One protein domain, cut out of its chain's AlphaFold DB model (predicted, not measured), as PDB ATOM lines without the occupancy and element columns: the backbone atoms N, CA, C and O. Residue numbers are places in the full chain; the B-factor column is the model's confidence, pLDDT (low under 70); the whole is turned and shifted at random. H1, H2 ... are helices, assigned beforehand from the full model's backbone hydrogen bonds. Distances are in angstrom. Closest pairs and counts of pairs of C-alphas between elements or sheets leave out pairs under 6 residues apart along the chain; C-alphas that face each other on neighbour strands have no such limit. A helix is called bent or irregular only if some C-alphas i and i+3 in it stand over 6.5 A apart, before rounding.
ATOM      1  N   HIS A   2      24.519  30.017  -3.208       84.19
ATOM      2  CA  HIS A   2      24.483  28.601  -3.605       84.19
ATOM      3  C   HIS A   2      25.845  28.003  -4.001       84.19
ATOM      4  O   HIS A   2      26.147  26.897  -3.573       84.19
ATOM      5  N   TRP A   3      26.703  28.749  -4.709       91.56
ATOM      6  CA  TRP A   3      28.048  28.270  -5.065       91.56
ATOM      7  C   TRP A   3      28.903  27.889  -3.847       91.56
ATOM      8  O   TRP A   3      29.483  26.812  -3.805       91.56
ATOM      9  N   ASN A   4      28.921  28.729  -2.807       91.44
ATOM     10  CA  ASN A   4      29.697  28.453  -1.593       91.44
ATOM     11  C   ASN A   4      29.203  27.202  -0.848       91.44
ATOM     12  O   ASN A   4      29.998  26.535  -0.194       91.44
ATOM     13  N   ALA A   5      27.906  26.885  -0.940       91.12
ATOM     14  CA  ALA A   5      27.373  25.647  -0.384       91.12
ATOM     15  C   ALA A   5      27.888  24.429  -1.164       91.12
ATOM     16  O   ALA A   5      28.282  23.447  -0.545       91.12
ATOM     17  N   LEU A   6      27.954  24.523  -2.498       91.81
ATOM     18  CA  LEU A   6      28.534  23.480  -3.344       91.81
ATOM     19  C   LEU A   6      30.026  23.284  -3.036       91.81
ATOM     20  O   LEU A   6      30.456  22.164  -2.791       91.81
ATOM     21  N   LEU A   7      30.787  24.379  -2.947       93.00
ATOM     22  CA  LEU A   7      32.207  24.355  -2.590       93.00
ATOM     23  C   LEU A   7      32.448  23.720  -1.213       93.00
ATOM     24  O   LEU A   7      33.358  22.920  -1.055       93.00
ATOM     25  N   SER A   8      31.623  24.037  -0.214       91.88
ATOM     26  CA  SER A   8      31.749  23.421   1.111       91.88
ATOM     27  C   SER A   8      31.362  21.941   1.129       91.88
ATOM     28  O   SER A   8      31.836  21.223   2.003       91.88
ATOM     29  N   ALA A   9      30.455  21.509   0.249       90.38
ATOM     30  CA  ALA A   9      29.955  20.137   0.214       90.38
ATOM     31  C   ALA A   9      30.825  19.202  -0.633       90.38
ATOM     32  O   ALA A   9      30.813  18.002  -0.392       90.38
ATOM     33  N   TYR A  10      31.556  19.737  -1.612       93.81
ATOM     34  CA  TYR A  10      32.281  18.943  -2.606       93.81
ATOM     35  C   TYR A  10      33.724  19.385  -2.823       93.81
ATOM     36  O   TYR A  10      34.434  18.751  -3.589       93.81
ATOM     37  N   GLY A  11      34.195  20.438  -2.153       92.00
ATOM     38  CA  GLY A  11      35.542  20.975  -2.363       92.00
ATOM     39  C   GLY A  11      36.674  19.987  -2.064       92.00
ATOM     40  O   GLY A  11      37.769  20.162  -2.580       92.00
ATOM     41  N   GLU A  12      36.417  18.948  -1.266       93.44
ATOM     42  CA  GLU A  12      37.378  17.870  -0.993       93.44
ATOM     43  C   GLU A  12      37.172  16.636  -1.894       93.44
ATOM     44  O   GLU A  12      37.941  15.679  -1.807       93.44
ATOM     45  N   SER A  13      36.143  16.624  -2.750       95.31
ATOM     46  CA  SER A  13      35.879  15.512  -3.665       95.31
ATOM     47  C   SER A  13      36.954  15.433  -4.763       95.31
ATOM     48  O   SER A  13      37.322  16.469  -5.321       95.31
ATOM     49  N   PRO A  14      37.424  14.224  -5.137       95.50
ATOM     50  CA  PRO A  14      38.572  14.039  -6.032       95.50
ATOM     51  C   PRO A  14      38.471  14.756  -7.379       95.50
ATOM     52  O   PRO A  14      39.487  15.211  -7.905       95.50
ATOM     53  N   PHE A  15      37.263  14.861  -7.938       97.00
ATOM     54  CA  PHE A  15      37.043  15.439  -9.260       97.00
ATOM     55  C   PHE A  15      36.435  16.845  -9.236       97.00
ATOM     56  O   PHE A  15      36.208  17.424 -10.298       97.00
ATOM     57  N   PHE A  16      36.191  17.435  -8.061       96.44
ATOM     58  CA  PHE A  16      35.562  18.756  -7.979       96.44
ATOM     59  C   PHE A  16      36.351  19.821  -8.745       96.44
ATOM     60  O   PHE A  16      35.772  20.556  -9.542       96.44
ATOM     61  N   GLU A  17      37.676  19.864  -8.575       95.44
ATOM     62  CA  GLU A  17      38.514  20.876  -9.228       95.44
ATOM     63  C   GLU A  17      38.480  20.810 -10.759       95.44
ATOM     64  O   GLU A  17      38.654  21.839 -11.408       95.44
ATOM     65  N   TYR A  18      38.212  19.631 -11.322       96.19
ATOM     66  CA  TYR A  18      38.167  19.399 -12.766       96.19
ATOM     67  C   TYR A  18      36.850  19.854 -13.394       96.19
ATOM     68  O   TYR A  18      36.838  20.232 -14.559       96.19
ATOM     69  N   TYR A  19      35.756  19.827 -12.629       96.50
ATOM     70  CA  TYR A  19      34.410  20.118 -13.131       96.50
ATOM     71  C   TYR A  19      33.826  21.432 -12.606       96.50
ATOM     72  O   TYR A  19      32.814  21.902 -13.122       96.50
ATOM     73  N   GLN A  20      34.423  22.051 -11.583       95.44
ATOM     74  CA  GLN A  20      33.864  23.251 -10.955       95.44
ATOM     75  C   GLN A  20      33.604  24.380 -11.964       95.44
ATOM     76  O   GLN A  20      32.563  25.029 -11.880       95.44
ATOM     77  N   ASP A  21      34.487  24.578 -12.944       95.75
ATOM     78  CA  ASP A  21      34.376  25.662 -13.922       95.75
ATOM     79  C   ASP A  21      33.258  25.420 -14.949       95.75
ATOM     80  O   ASP A  21      32.651  26.379 -15.423       95.75
ATOM     81  N   ASP A  22      32.909  24.162 -15.225       96.75
ATOM     82  CA  ASP A  22      31.745  23.799 -16.042       96.75
ATOM     83  C   ASP A  22      30.419  24.007 -15.301       96.75
ATOM     84  O   ASP A  22      29.391  24.307 -15.914       96.75
ATOM     85  N   ILE A  23      30.428  23.852 -13.974       95.62
ATOM     86  CA  ILE A  23      29.228  23.925 -13.129       95.62
ATOM     87  C   ILE A  23      28.957  25.344 -12.627       95.62
ATOM     88  O   ILE A  23      27.806  25.769 -12.492       95.62
ATOM     89  N   ARG A  24      30.009  26.115 -12.367       94.94
ATOM     90  CA  ARG A  24      29.933  27.472 -11.826       94.94
ATOM     91  C   ARG A  24      29.026  28.428 -12.615       94.94
ATOM     92  O   ARG A  24      28.261  29.146 -11.961       94.94
ATOM     93  N   PRO A  25      28.998  28.424 -13.966       95.19
ATOM     94  CA  PRO A  25      28.125  29.302 -14.740       95.19
ATOM     95  C   PRO A  25      26.643  29.174 -14.376       95.19
ATOM     96  O   PRO A  25      25.929  30.174 -14.392       95.19
ATOM     97  N   PHE A  26      26.171  27.989 -13.971       94.38
ATOM     98  CA  PHE A  26      24.775  27.770 -13.566       94.38
ATOM     99  C   PHE A  26      24.389  28.477 -12.264       94.38
ATOM    100  O   PHE A  26      23.204  28.678 -12.001       94.38
ATOM    101  N   TYR A  27      25.371  28.885 -11.461       91.44
ATOM    102  CA  TYR A  27      25.165  29.606 -10.206       91.44
ATOM    103  C   TYR A  27      25.426  31.115 -10.323       91.44
ATOM    104  O   TYR A  27      25.109  31.858  -9.390       91.44
ATOM    105  N   GLU A  28      25.990  31.568 -11.445       91.69
ATOM    106  CA  GLU A  28      26.327  32.975 -11.707       91.69
ATOM    107  C   GLU A  28      25.431  33.603 -12.785       91.69
ATOM    108  O   GLU A  28      25.032  34.766 -12.664       91.69
ATOM    109  N   LYS A  29      25.065  32.835 -13.818       92.44
ATOM    110  CA  LYS A  29      24.133  33.254 -14.870       92.44
ATOM    111  C   LYS A  29      22.716  33.363 -14.306       92.44
ATOM    112  O   LYS A  29      22.245  32.494 -13.574       92.44
ATOM    113  N   LYS A  30      22.004  34.428 -14.685       92.94
ATOM    114  CA  LYS A  30      20.565  34.562 -14.426       92.94
ATOM    115  C   LYS A  30      19.782  34.028 -15.617       92.94
ATOM    116  O   LYS A  30      20.018  34.457 -16.743       92.94
ATOM    117  N   TYR A  31      18.846  33.136 -15.339       94.69
ATOM    118  CA  TYR A  31      17.912  32.597 -16.320       94.69
ATOM    119  C   TYR A  31      16.562  33.284 -16.158       94.69
ATOM    120  O   TYR A  31      16.116  33.512 -15.032       94.69
ATOM    121  N   GLU A  32      15.923  33.622 -17.276       96.81
ATOM    122  CA  GLU A  32      14.554  34.141 -17.271       96.81
ATOM    123  C   GLU A  32      13.554  33.014 -16.994       96.81
ATOM    124  O   GLU A  32      12.663  33.161 -16.157       96.81
ATOM    125  N   PHE A  33      13.762  31.855 -17.627       96.81
ATOM    126  CA  PHE A  33      12.888  30.696 -17.504       96.81
ATOM    127  C   PHE A  33      13.593  29.514 -16.833       96.81
ATOM    128  O   PHE A  33      14.726  29.158 -17.156       96.81
ATOM    129  N   LEU A  34      12.869  28.841 -15.929       93.88
ATOM    130  CA  LEU A  34      13.319  27.589 -15.310       93.88
ATOM    131  C   LEU A  34      13.522  26.480 -16.353       93.88
ATOM    132  O   LEU A  34      14.370  25.614 -16.176       93.88
ATOM    133  N   PHE A  35      12.744  26.512 -17.437       94.44
ATOM    134  CA  PHE A  35      12.875  25.558 -18.529       94.44
ATOM    135  C   PHE A  35      14.270  25.617 -19.165       94.44
ATOM    136  O   PHE A  35      14.930  24.585 -19.251       94.44
ATOM    137  N   ASP A  36      14.752  26.814 -19.505       95.81
ATOM    138  CA  ASP A  36      16.084  27.001 -20.094       95.81
ATOM    139  C   ASP A  36      17.182  26.544 -19.132       95.81
ATOM    140  O   ASP A  36      18.093  25.819 -19.522       95.81
ATOM    141  N   PHE A  37      17.050  26.895 -17.850       96.19
ATOM    142  CA  PHE A  37      17.964  26.431 -16.808       96.19
ATOM    143  C   PHE A  37      18.015  24.899 -16.725       96.19
ATOM    144  O   PHE A  37      19.097  24.309 -16.717       96.19
ATOM    145  N   ASN A  38      16.857  24.237 -16.693       94.81
ATOM    146  CA  ASN A  38      16.775  22.780 -16.610       94.81
ATOM    147  C   ASN A  38      17.332  22.104 -17.868       94.81
ATOM    148  O   ASN A  38      18.012  21.086 -17.762       94.81
ATOM    149  N   MET A  39      17.074  22.662 -19.051       96.12
ATOM    150  CA  MET A  39      17.588  22.126 -20.310       96.12
ATOM    151  C   MET A  39      19.107  22.287 -20.417       96.12
ATOM    152  O   MET A  39      19.785  21.318 -20.754       96.12
ATOM    153  N   GLU A  40      19.657  23.460 -20.087       96.75
ATOM    154  CA  GLU A  40      21.107  23.687 -20.131       96.75
ATOM    155  C   GLU A  40      21.851  22.848 -19.076       96.75
ATOM    156  O   GLU A  40      22.870  22.236 -19.394       96.75
ATOM    157  N   THR A  41      21.336  22.753 -17.843       95.94
ATOM    158  CA  THR A  41      21.944  21.899 -16.801       95.94
ATOM    159  C   THR A  41      21.894  20.424 -17.184       95.94
ATOM    160  O   THR A  41      22.893  19.722 -17.041       95.94
ATOM    161  N   THR A  42      20.770  19.957 -17.736       96.00
ATOM    162  CA  THR A  42      20.624  18.579 -18.227       96.00
ATOM    163  C   THR A  42      21.604  18.294 -19.363       96.00
ATOM    164  O   THR A  42      22.295  17.279 -19.332       96.00
ATOM    165  N   ALA A  43      21.718  19.202 -20.336       96.44
ATOM    166  CA  ALA A  43      22.670  19.077 -21.436       96.44
ATOM    167  C   ALA A  43      24.120  19.024 -20.933       96.44
ATOM    168  O   ALA A  43      24.888  18.179 -21.389       96.44
ATOM    169  N   LYS A  44      24.480  19.858 -19.948       97.44
ATOM    170  CA  LYS A  44      25.816  19.811 -19.347       97.44
ATOM    171  C   LYS A  44      26.058  18.502 -18.594       97.44
ATOM    172  O   LYS A  44      27.123  17.924 -18.740       97.44
ATOM    173  N   MET A  45      25.091  17.992 -17.832       96.69
ATOM    174  CA  MET A  45      25.243  16.685 -17.174       96.69
ATOM    175  C   MET A  45      25.446  15.556 -18.187       96.69
ATOM    176  O   MET A  45      26.284  14.690 -17.972       96.69
ATOM    177  N   ILE A  46      24.734  15.594 -19.313       95.94
ATOM    178  CA  ILE A  46      24.901  14.628 -20.406       95.94
ATOM    179  C   ILE A  46      26.311  14.680 -20.995       95.94
ATOM    180  O   ILE A  46      26.903  13.632 -21.247       95.94
ATOM    181  N   GLU A  47      26.834  15.887 -21.204       96.06
ATOM    182  CA  GLU A  47      28.193  16.124 -21.690       96.06
ATOM    183  C   GLU A  47      29.241  15.590 -20.704       96.06
ATOM    184  O   GLU A  47      30.092  14.799 -21.100       96.06
ATOM    185  N   LEU A  48      29.158  15.976 -19.425       96.38
ATOM    186  CA  LEU A  48      30.163  15.631 -18.412       96.38
ATOM    187  C   LEU A  48      30.155  14.145 -18.027       96.38
ATOM    188  O   LEU A  48      31.197  13.602 -17.683       96.38
ATOM    189  N   LEU A  49      28.995  13.486 -18.089       95.25
ATOM    190  CA  LEU A  49      28.855  12.049 -17.811       95.25
ATOM    191  C   LEU A  49      29.050  11.174 -19.055       95.25
ATOM    192  O   LEU A  49      28.916   9.956 -18.972       95.25
ATOM    193  N   ASP A  50      29.287  11.795 -20.209       94.19
ATOM    194  CA  ASP A  50      29.411  11.146 -21.512       94.19
ATOM    195  C   ASP A  50      28.257  10.184 -21.873       94.19
ATOM    196  O   ASP A  50      28.432   9.160 -22.534       94.19
ATOM    197  N   ILE A  51      27.028  10.529 -21.483       94.25
ATOM    198  CA  ILE A  51      25.834   9.755 -21.850       94.25
ATOM    199  C   ILE A  51      25.225  10.260 -23.165       94.25
ATOM    200  O   ILE A  51      25.535  11.347 -23.658       94.25
ATOM    201  N   ARG A  52      24.362   9.448 -23.791       94.00
ATOM    202  CA  ARG A  52      23.712   9.766 -25.080       94.00
ATOM    203  C   ARG A  52      22.200   9.487 -25.060       94.00
ATOM    204  O   ARG A  52      21.721   8.673 -25.851       94.00
ATOM    205  N   PRO A  53      21.426  10.116 -24.155       94.00
ATOM    206  CA  PRO A  53      19.979   9.950 -24.140       94.00
ATOM    207  C   PRO A  53      19.334  10.648 -25.343       94.00
ATOM    208  O   PRO A  53      19.831  11.655 -25.852       94.00
ATOM    209  N   LYS A  54      18.176  10.144 -25.772       93.19
ATOM    210  CA  LYS A  54      17.336  10.818 -26.766       93.19
ATOM    211  C   LYS A  54      16.355  11.741 -26.048       93.19
ATOM    212  O   LYS A  54      15.379  11.268 -25.476       93.19
ATOM    213  N   ILE A  55      16.610  13.046 -26.098       93.25
ATOM    214  CA  ILE A  55      15.743  14.067 -25.498       93.25
ATOM    215  C   ILE A  55      15.008  14.822 -26.603       93.25
ATOM    216  O   ILE A  55      15.615  15.272 -27.574       93.25
ATOM    217  N   LEU A  67      -1.613   9.876 -21.678       74.56
ATOM    218  CA  LEU A  67      -0.394   9.059 -21.526       74.56
ATOM    219  C   LEU A  67      -0.661   7.614 -21.066       74.56
ATOM    220  O   LEU A  67       0.092   6.704 -21.401       74.56
ATOM    221  N   LYS A  68      -1.721   7.391 -20.276       64.50
ATOM    222  CA  LYS A  68      -2.076   6.054 -19.770       64.50
ATOM    223  C   LYS A  68      -2.720   5.174 -20.834       64.50
ATOM    224  O   LYS A  68      -2.650   3.958 -20.716       64.50
ATOM    225  N   GLU A  69      -3.350   5.769 -21.843       61.47
ATOM    226  CA  GLU A  69      -3.981   5.030 -22.941       61.47
ATOM    227  C   GLU A  69      -2.928   4.444 -23.894       61.47
ATOM    228  O   GLU A  69      -3.112   3.344 -24.412       61.47
ATOM    229  N   GLU A  70      -1.781   5.117 -24.034       61.75
ATOM    230  CA  GLU A  70      -0.655   4.669 -24.862       61.75
ATOM    231  C   GLU A  70       0.254   3.627 -24.176       61.75
ATOM    232  O   GLU A  70       1.135   3.081 -24.831       61.75
ATOM    233  N   ASN A  71       0.028   3.301 -22.893       58.97
ATOM    234  CA  ASN A  71       0.699   2.274 -22.060       58.97
ATOM    235  C   ASN A  71       2.246   2.273 -21.987       58.97
ATOM    236  O   ASN A  71       2.796   1.578 -21.134       58.97
ATOM    237  N   GLU A  72       2.960   3.050 -22.801       71.88
ATOM    238  CA  GLU A  72       4.429   3.041 -22.862       71.88
ATOM    239  C   GLU A  72       5.084   4.268 -22.211       71.88
ATOM    240  O   GLU A  72       6.269   4.230 -21.875       71.88
ATOM    241  N   ILE A  73       4.337   5.354 -21.980       78.69
ATOM    242  CA  ILE A  73       4.911   6.601 -21.461       78.69
ATOM    243  C   ILE A  73       4.764   6.678 -19.936       78.69
ATOM    244  O   ILE A  73       3.668   6.831 -19.394       78.69
ATOM    245  N   LYS A  74       5.900   6.635 -19.230       80.81
ATOM    246  CA  LYS A  74       5.975   6.891 -17.784       80.81
ATOM    247  C   LYS A  74       5.956   8.405 -17.514       80.81
ATOM    248  O   LYS A  74       6.855   9.130 -17.935       80.81
ATOM    249  N   ASP A  75       4.937   8.888 -16.801       84.75
ATOM    250  CA  ASP A  75       4.795  10.301 -16.412       84.75
ATOM    251  C   ASP A  75       5.434  10.570 -15.039       84.75
ATOM    252  O   ASP A  75       4.895  10.176 -14.005       84.75
ATOM    253  N   PHE A  76       6.573  11.267 -15.028       83.31
ATOM    254  CA  PHE A  76       7.347  11.553 -13.812       83.31
ATOM    255  C   PHE A  76       7.117  12.952 -13.221       83.31
ATOM    256  O   PHE A  76       7.796  13.328 -12.265       83.31
ATOM    257  N   ARG A  77       6.155  13.739 -13.727       84.12
ATOM    258  CA  ARG A  77       5.913  15.119 -13.244       84.12
ATOM    259  C   ARG A  77       5.614  15.198 -11.745       84.12
ATOM    260  O   ARG A  77       5.977  16.169 -11.090       84.12
ATOM    261  N   ASP A  78       4.982  14.161 -11.203       80.75
ATOM    262  CA  ASP A  78       4.626  14.033  -9.788       80.75
ATOM    263  C   ASP A  78       5.582  13.127  -8.987       80.75
ATOM    264  O   ASP A  78       5.304  12.830  -7.822       80.75
ATOM    265  N   ALA A  79       6.694  12.681  -9.586       78.69
ATOM    266  CA  ALA A  79       7.585  11.697  -8.972       78.69
ATOM    267  C   ALA A  79       8.371  12.255  -7.777       78.69
ATOM    268  O   ALA A  79       8.510  11.597  -6.745       78.69
ATOM    269  N   ILE A  80       8.835  13.502  -7.882       74.06
ATOM    270  CA  ILE A  80       9.640  14.151  -6.845       74.06
ATOM    271  C   ILE A  80       8.715  14.943  -5.915       74.06
ATOM    272  O   ILE A  80       8.391  16.106  -6.155       74.06
ATOM    273  N   ARG A  81       8.275  14.306  -4.823       75.62
ATOM    274  CA  ARG A  81       7.427  14.926  -3.791       75.62
ATOM    275  C   ARG A  81       8.160  14.999  -2.446       75.62
ATOM    276  O   ARG A  81       8.290  13.971  -1.783       75.62
ATOM    277  N   PRO A  82       8.526  16.204  -1.954       69.00
ATOM    278  CA  PRO A  82       9.345  16.366  -0.743       69.00
ATOM    279  C   PRO A  82       8.804  15.679   0.518       69.00
ATOM    280  O   PRO A  82       9.565  15.309   1.401       69.00
ATOM    281  N   LYS A  83       7.476  15.531   0.628       72.50
ATOM    282  CA  LYS A  83       6.811  14.946   1.806       72.50
ATOM    283  C   LYS A  83       6.397  13.483   1.626       72.50
ATOM    284  O   LYS A  83       5.938  12.873   2.587       72.50
ATOM    285  N   LYS A  84       6.460  12.956   0.403       69.31
ATOM    286  CA  LYS A  84       5.989  11.614   0.039       69.31
ATOM    287  C   LYS A  84       6.843  11.093  -1.119       69.31
ATOM    288  O   LYS A  84       6.370  11.158  -2.253       69.31
ATOM    289  N   PRO A  85       8.079  10.636  -0.859       65.56
ATOM    290  CA  PRO A  85       8.857   9.973  -1.896       65.56
ATOM    291  C   PRO A  85       8.031   8.803  -2.434       65.56
ATOM    292  O   PRO A  85       7.486   8.013  -1.656       65.56
ATOM    293  N   LEU A  86       7.852   8.748  -3.753       67.50
ATOM    294  CA  LEU A  86       7.257   7.574  -4.376       67.50
ATOM    295  C   LEU A  86       8.248   6.417  -4.251       67.50
ATOM    296  O   LEU A  86       9.460   6.623  -4.286       67.50
ATOM    297  N   LEU A  87       7.723   5.208  -4.071       69.50
ATOM    298  CA  LEU A  87       8.545   4.011  -4.163       69.50
ATOM    299  C   LEU A  87       8.953   3.846  -5.626       69.50
ATOM    300  O   LEU A  87       8.079   3.769  -6.490       69.50
ATOM    301  N   ASP A  88      10.256   3.789  -5.870       74.19
ATOM    302  CA  ASP A  88      10.830   3.436  -7.163       74.19
ATOM    303  C   ASP A  88      11.477   2.048  -7.045       74.19
ATOM    304  O   ASP A  88      12.652   1.940  -6.705       74.19
ATOM    305  N   PRO A  89      10.700   0.962  -7.211       77.12
ATOM    306  CA  PRO A  89      11.227  -0.392  -7.086       77.12
ATOM    307  C   PRO A  89      12.143  -0.784  -8.254       77.12
ATOM    308  O   PRO A  89      12.785  -1.827  -8.180       77.12
ATOM    309  N   GLU A  90      12.168  -0.001  -9.339       80.69
ATOM    310  CA  GLU A  90      13.018  -0.254 -10.504       80.69
ATOM    311  C   GLU A  90      14.404   0.393 -10.353       80.69
ATOM    312  O   GLU A  90      15.315   0.051 -11.108       80.69
ATOM    313  N   PHE A  91      14.578   1.290  -9.378       82.31
ATOM    314  CA  PHE A  91      15.840   1.964  -9.109       82.31
ATOM    315  C   PHE A  91      16.531   1.417  -7.856       82.31
ATOM    316  O   PHE A  91      15.991   1.447  -6.748       82.31
ATOM    317  N   GLU A  92      17.781   0.990  -8.020       82.62
ATOM    318  CA  GLU A  92      18.677   0.650  -6.920       82.62
ATOM    319  C   GLU A  92      19.927   1.528  -7.001       82.62
ATOM    320  O   GLU A  92      20.697   1.460  -7.959       82.62
ATOM    321  N   SER A  93      20.138   2.362  -5.978       84.31
ATOM    322  CA  SER A  93      21.340   3.190  -5.880       84.31
ATOM    323  C   SER A  93      22.567   2.288  -5.751       84.31
ATOM    324  O   SER A  93      22.781   1.668  -4.706       84.31
ATOM    325  N   LYS A  94      23.415   2.261  -6.782       91.75
ATOM    326  CA  LYS A  94      24.722   1.602  -6.709       91.75
ATOM    327  C   LYS A  94      25.613   2.345  -5.717       91.75
ATOM    328  O   LYS A  94      25.587   3.573  -5.641       91.75
ATOM    329  N   ARG A  95      26.399   1.600  -4.941       95.06
ATOM    330  CA  ARG A  95      27.400   2.189  -4.048       95.06
ATOM    331  C   ARG A  95      28.630   2.598  -4.851       95.06
ATOM    332  O   ARG A  95      29.156   1.781  -5.599       95.06
ATOM    333  N   TYR A  96      29.083   3.823  -4.636       95.38
ATOM    334  CA  TYR A  96      30.264   4.434  -5.240       95.38
ATOM    335  C   TYR A  96      31.088   5.127  -4.143       95.38
ATOM    336  O   TYR A  96      30.639   5.218  -2.995       95.38
ATOM    337  N   TYR A  97      32.303   5.564  -4.459       95.25
ATOM    338  CA  TYR A  97      33.153   6.301  -3.532       95.25
ATOM    339  C   TYR A  97      32.490   7.627  -3.143       95.25
ATOM    340  O   TYR A  97      32.061   8.393  -3.992       95.25
ATOM    341  N   GLN A  98      32.422   7.935  -1.850       95.56
ATOM    342  CA  GLN A  98      31.995   9.250  -1.367       95.56
ATOM    343  C   GLN A  98      33.071   9.809  -0.441       95.56
ATOM    344  O   GLN A  98      33.444   9.165   0.543       95.56
ATOM    345  N   VAL A  99      33.548  11.026  -0.708       94.44
ATOM    346  CA  VAL A  99      34.627  11.666   0.070       94.44
ATOM    347  C   VAL A  99      34.351  11.684   1.583       94.44
ATOM    348  O   VAL A  99      35.255  11.475   2.391       94.44
ATOM    349  N   TYR A 100      33.087  11.845   1.983       92.75
ATOM    350  CA  TYR A 100      32.677  11.882   3.389       92.75
ATOM    351  C   TYR A 100      32.107  10.566   3.927       92.75
ATOM    352  O   TYR A 100      31.578  10.545   5.044       92.75
ATOM    353  N   GLU A 101      32.248   9.460   3.192       94.06
ATOM    354  CA  GLU A 101      31.715   8.158   3.606       94.06
ATOM    355  C   GLU A 101      32.264   7.725   4.973       94.06
ATOM    356  O   GLU A 101      31.522   7.244   5.823       94.06
ATOM    357  N   GLN A 102      33.549   7.968   5.245       91.75
ATOM    358  CA  GLN A 102      34.159   7.613   6.533       91.75
ATOM    359  C   GLN A 102      33.534   8.356   7.722       91.75
ATOM    360  O   GLN A 102      33.586   7.873   8.852       91.75
ATOM    361  N   LYS A 103      32.956   9.538   7.482       93.00
ATOM    362  CA  LYS A 103      32.406  10.411   8.522       93.00
ATOM    363  C   LYS A 103      30.910  10.200   8.734       93.00
ATOM    364  O   LYS A 103      30.454  10.250   9.874       93.00
ATOM    365  N   TYR A 104      30.156   9.991   7.656       93.44
ATOM    366  CA  TYR A 104      28.689   9.927   7.694       93.44
ATOM    367  C   TYR A 104      28.115   8.579   7.239       93.44
ATOM    368  O   TYR A 104      26.902   8.387   7.287       93.44
ATOM    369  N   GLY A 105      28.962   7.639   6.822       95.06
ATOM    370  CA  GLY A 105      28.543   6.450   6.087       95.06
ATOM    371  C   GLY A 105      28.126   6.782   4.654       95.06
ATOM    372  O   GLY A 105      28.004   7.950   4.280       95.06
ATOM    373  N   PHE A 106      27.889   5.741   3.857       94.94
ATOM    374  CA  PHE A 106      27.390   5.893   2.491       94.94
ATOM    375  C   PHE A 106      25.971   6.470   2.494       94.94
ATOM    376  O   PHE A 106      25.091   5.960   3.192       94.94
ATOM    377  N   GLN A 107      25.755   7.516   1.698       94.06
ATOM    378  CA  GLN A 107      24.459   8.159   1.518       94.06
ATOM    379  C   GLN A 107      23.889   7.790   0.138       94.06
ATOM    380  O   GLN A 107      24.418   8.252  -0.873       94.06
ATOM    381  N   PRO A 108      22.835   6.960   0.052       91.25
ATOM    382  CA  PRO A 108      22.180   6.661  -1.220       91.25
ATOM    383  C   PRO A 108      21.322   7.841  -1.703       91.25
ATOM    384  O   PRO A 108      20.936   8.702  -0.912       91.25
ATOM    385  N   ASN A 109      20.940   7.829  -2.986       87.88
ATOM    386  CA  ASN A 109      20.044   8.827  -3.600       87.88
ATOM    387  C   ASN A 109      20.559  10.278  -3.513       87.88
ATOM    388  O   ASN A 109      19.775  11.224  -3.387       87.88
ATOM    389  N   MET A 110      21.879  10.452  -3.559       92.00
ATOM    390  CA  MET A 110      22.509  11.768  -3.624       92.00
ATOM    391  C   MET A 110      22.372  12.382  -5.021       92.00
ATOM    392  O   MET A 110      21.944  11.739  -5.980       92.00
ATOM    393  N   SER A 111      22.693  13.672  -5.126       91.81
ATOM    394  CA  SER A 111      22.593  14.393  -6.397       91.81
ATOM    395  C   SER A 111      23.533  13.814  -7.459       91.81
ATOM    396  O   SER A 111      24.591  13.286  -7.139       91.81
ATOM    397  N   ILE A 112      23.204  14.006  -8.736       93.81
ATOM    398  CA  ILE A 112      24.087  13.608  -9.842       93.81
ATOM    399  C   ILE A 112      25.474  14.282  -9.774       93.81
ATOM    400  O   ILE A 112      26.467  13.700 -10.198       93.81
ATOM    401  N   LEU A 113      25.553  15.480  -9.181       95.31
ATOM    402  CA  LEU A 113      26.818  16.175  -8.932       95.31
ATOM    403  C   LEU A 113      27.679  15.445  -7.899       95.31
ATOM    404  O   LEU A 113      28.896  15.437  -8.025       95.31
ATOM    405  N   ASP A 114      27.053  14.815  -6.902       95.69
ATOM    406  CA  ASP A 114      27.755  13.999  -5.911       95.69
ATOM    407  C   ASP A 114      28.487  12.847  -6.597       95.69
ATOM    408  O   ASP A 114      29.684  12.660  -6.395       95.69
ATOM    409  N   LEU A 115      27.782  12.136  -7.478       96.19
ATOM    410  CA  LEU A 115      28.366  11.062  -8.267       96.19
ATOM    411  C   LEU A 115      29.497  11.582  -9.168       96.19
ATOM    412  O   LEU A 115      30.605  11.054  -9.126       96.19
ATOM    413  N   LEU A 116      29.249  12.651  -9.932       97.12
ATOM    414  CA  LEU A 116      30.235  13.225 -10.852       97.12
ATOM    415  C   LEU A 116      31.512  13.686 -10.133       97.12
ATOM    416  O   LEU A 116      32.614  13.406 -10.593       97.12
ATOM    417  N   PHE A 117      31.397  14.387  -9.004       97.19
ATOM    418  CA  PHE A 117      32.571  14.907  -8.299       97.19
ATOM    419  C   PHE A 117      33.372  13.823  -7.574       97.19
ATOM    420  O   PHE A 117      34.559  14.028  -7.311       97.19
ATOM    421  N   ASN A 118      32.756  12.688  -7.242       96.94
ATOM    422  CA  ASN A 118      33.463  11.591  -6.593       96.94
ATOM    423  C   ASN A 118      34.046  10.566  -7.578       96.94
ATOM    424  O   ASN A 118      35.146  10.080  -7.329       96.94
ATOM    425  N   GLU A 119      33.361  10.272  -8.686       96.88
ATOM    426  CA  GLU A 119      33.758   9.223  -9.646       96.88
ATOM    427  C   GLU A 119      34.302   9.772 -10.975       96.88
ATOM    428  O   GLU A 119      34.975   9.066 -11.726       96.88
ATOM    429  N   GLY A 120      34.028  11.038 -11.294       95.56
ATOM    430  CA  GLY A 120      34.450  11.658 -12.545       95.56
ATOM    431  C   GLY A 120      33.954  10.887 -13.766       95.56
ATOM    432  O   GLY A 120      32.762  10.625 -13.893       95.56
ATOM    433  N   ASN A 121      34.871  10.512 -14.661       93.81
ATOM    434  CA  ASN A 121      34.535   9.772 -15.886       93.81
ATOM    435  C   ASN A 121      33.925   8.389 -15.601       93.81
ATOM    436  O   ASN A 121      33.170   7.872 -16.419       93.81
ATOM    437  N   GLU A 122      34.221   7.799 -14.442       95.62
ATOM    438  CA  GLU A 122      33.706   6.482 -14.059       95.62
ATOM    439  C   GLU A 122      32.251   6.550 -13.565       95.62
ATOM    440  O   GLU A 122      31.601   5.516 -13.415       95.62
ATOM    441  N   ALA A 123      31.696   7.757 -13.377       95.19
ATOM    442  CA  ALA A 123      30.314   7.975 -12.949       95.19
ATOM    443  C   ALA A 123      29.297   7.208 -13.810       95.19
ATOM    444  O   ALA A 123      28.301   6.706 -13.290       95.19
ATOM    445  N   ILE A 124      29.570   7.053 -15.109       94.19
ATOM    446  CA  ILE A 124      28.712   6.317 -16.044       94.19
ATOM    447  C   ILE A 124      28.470   4.854 -15.631       94.19
ATOM    448  O   ILE A 124      27.404   4.310 -15.909       94.19
ATOM    449  N   PHE A 125      29.408   4.213 -14.927       93.31
ATOM    450  CA  PHE A 125      29.256   2.823 -14.479       93.31
ATOM    451  C   PHE A 125      28.255   2.670 -13.319       93.31
ATOM    452  O   PHE A 125      27.747   1.567 -13.061       93.31
ATOM    453  N   PHE A 126      27.923   3.781 -12.657       92.12
ATOM    454  CA  PHE A 126      27.015   3.841 -11.514       92.12
ATOM    455  C   PHE A 126      25.607   4.340 -11.860       92.12
ATOM    456  O   PHE A 126      24.742   4.322 -10.983       92.12
ATOM    457  N   LEU A 127      25.374   4.736 -13.116       86.31
ATOM    458  CA  LEU A 127      24.046   5.052 -13.647       86.31
ATOM    459  C   LEU A 127      23.198   3.798 -13.905       86.31
ATOM    460  O   LEU A 127      23.757   2.668 -13.947       86.31
TER     461      LEU A 127
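AT A GLANCE: This is residues 2 to 55 and 67 to 127 of the 127 residues of a protein of Prevotella copri DSM 18205 (UniProt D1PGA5). Few contacts join this cluster of helices: the two longest, H4 and H6, with the shorter H1, H2 and H3 gathered along one side of them and H5 off by itself. A long stretch with no named element, residues 67 to 100, reaches away from the cluster and makes the longest axis; residues 68 to 74 and 80 to 85 stick out. The printed part has 115 residues, with six named helices, H1 to H6 in order, and no named strand; the class is all helix, though under half of the residues, 55, are in named elements. The whole is only just compact, close to loose, with a radius of gyration of the C-alphas of 16.0 A and spans of 48 by 36 by 31 A.

IN THESE COORDINATES: H4, residues 34 to 48, measures 20.9 A and begins at C-alpha (13.319, 27.589, -15.310). H6, residues 112 to 126, measures 10.3 A and ends at (27.015, 3.841, -11.514). H1 is residues 2 to 10, 12.5 A; H2 is 16 to 23, 9.7 A; H3 is 25 to 28; H5 is 101 to 104. H2 and H6 are irregular: C-alphas 18 and 21 are 7.4 A apart, and 118 and 121 9.5 A.

HOW THE PARTS SIT: H4 and H6 are close but not clearly touching; their closest C-alphas, Leu 48 and Asn 121, are 7.7 A apart. H6, with residues 117 to 118 alone, only just touches H2, with 3 pairs of C-alphas within 8 A; the closest, Phe 16 and Phe 117, are 4.9 A apart, and the lines are about perpendicular at 76 degrees. H1 is close to H3 but not clearly touching, C-alphas of Trp 3 and Tyr 27 being closest at 6.0 A. H5 and H6 are apart. Every O i to N i+4 pair is within hydrogen-bond range in H1 and H4, but 2 of 4 in H2 and 5 of 11 in H6, where 7 of 12 O i to N i+3 pairs are; H3 and H5 are too short for an O i to N i+4 pair.

THE WHOLE: The C-alphas of Glu 12 and Glu 69 are farthest apart, 48.6 A. Residues 56 to 66 are not printed, and C-alphas 55 and 67 are 17.4 A apart across that cut. Of the links printed whole, none is long. Residues 68 to 71, 82 and 84 to 87 have pLDDT under 70.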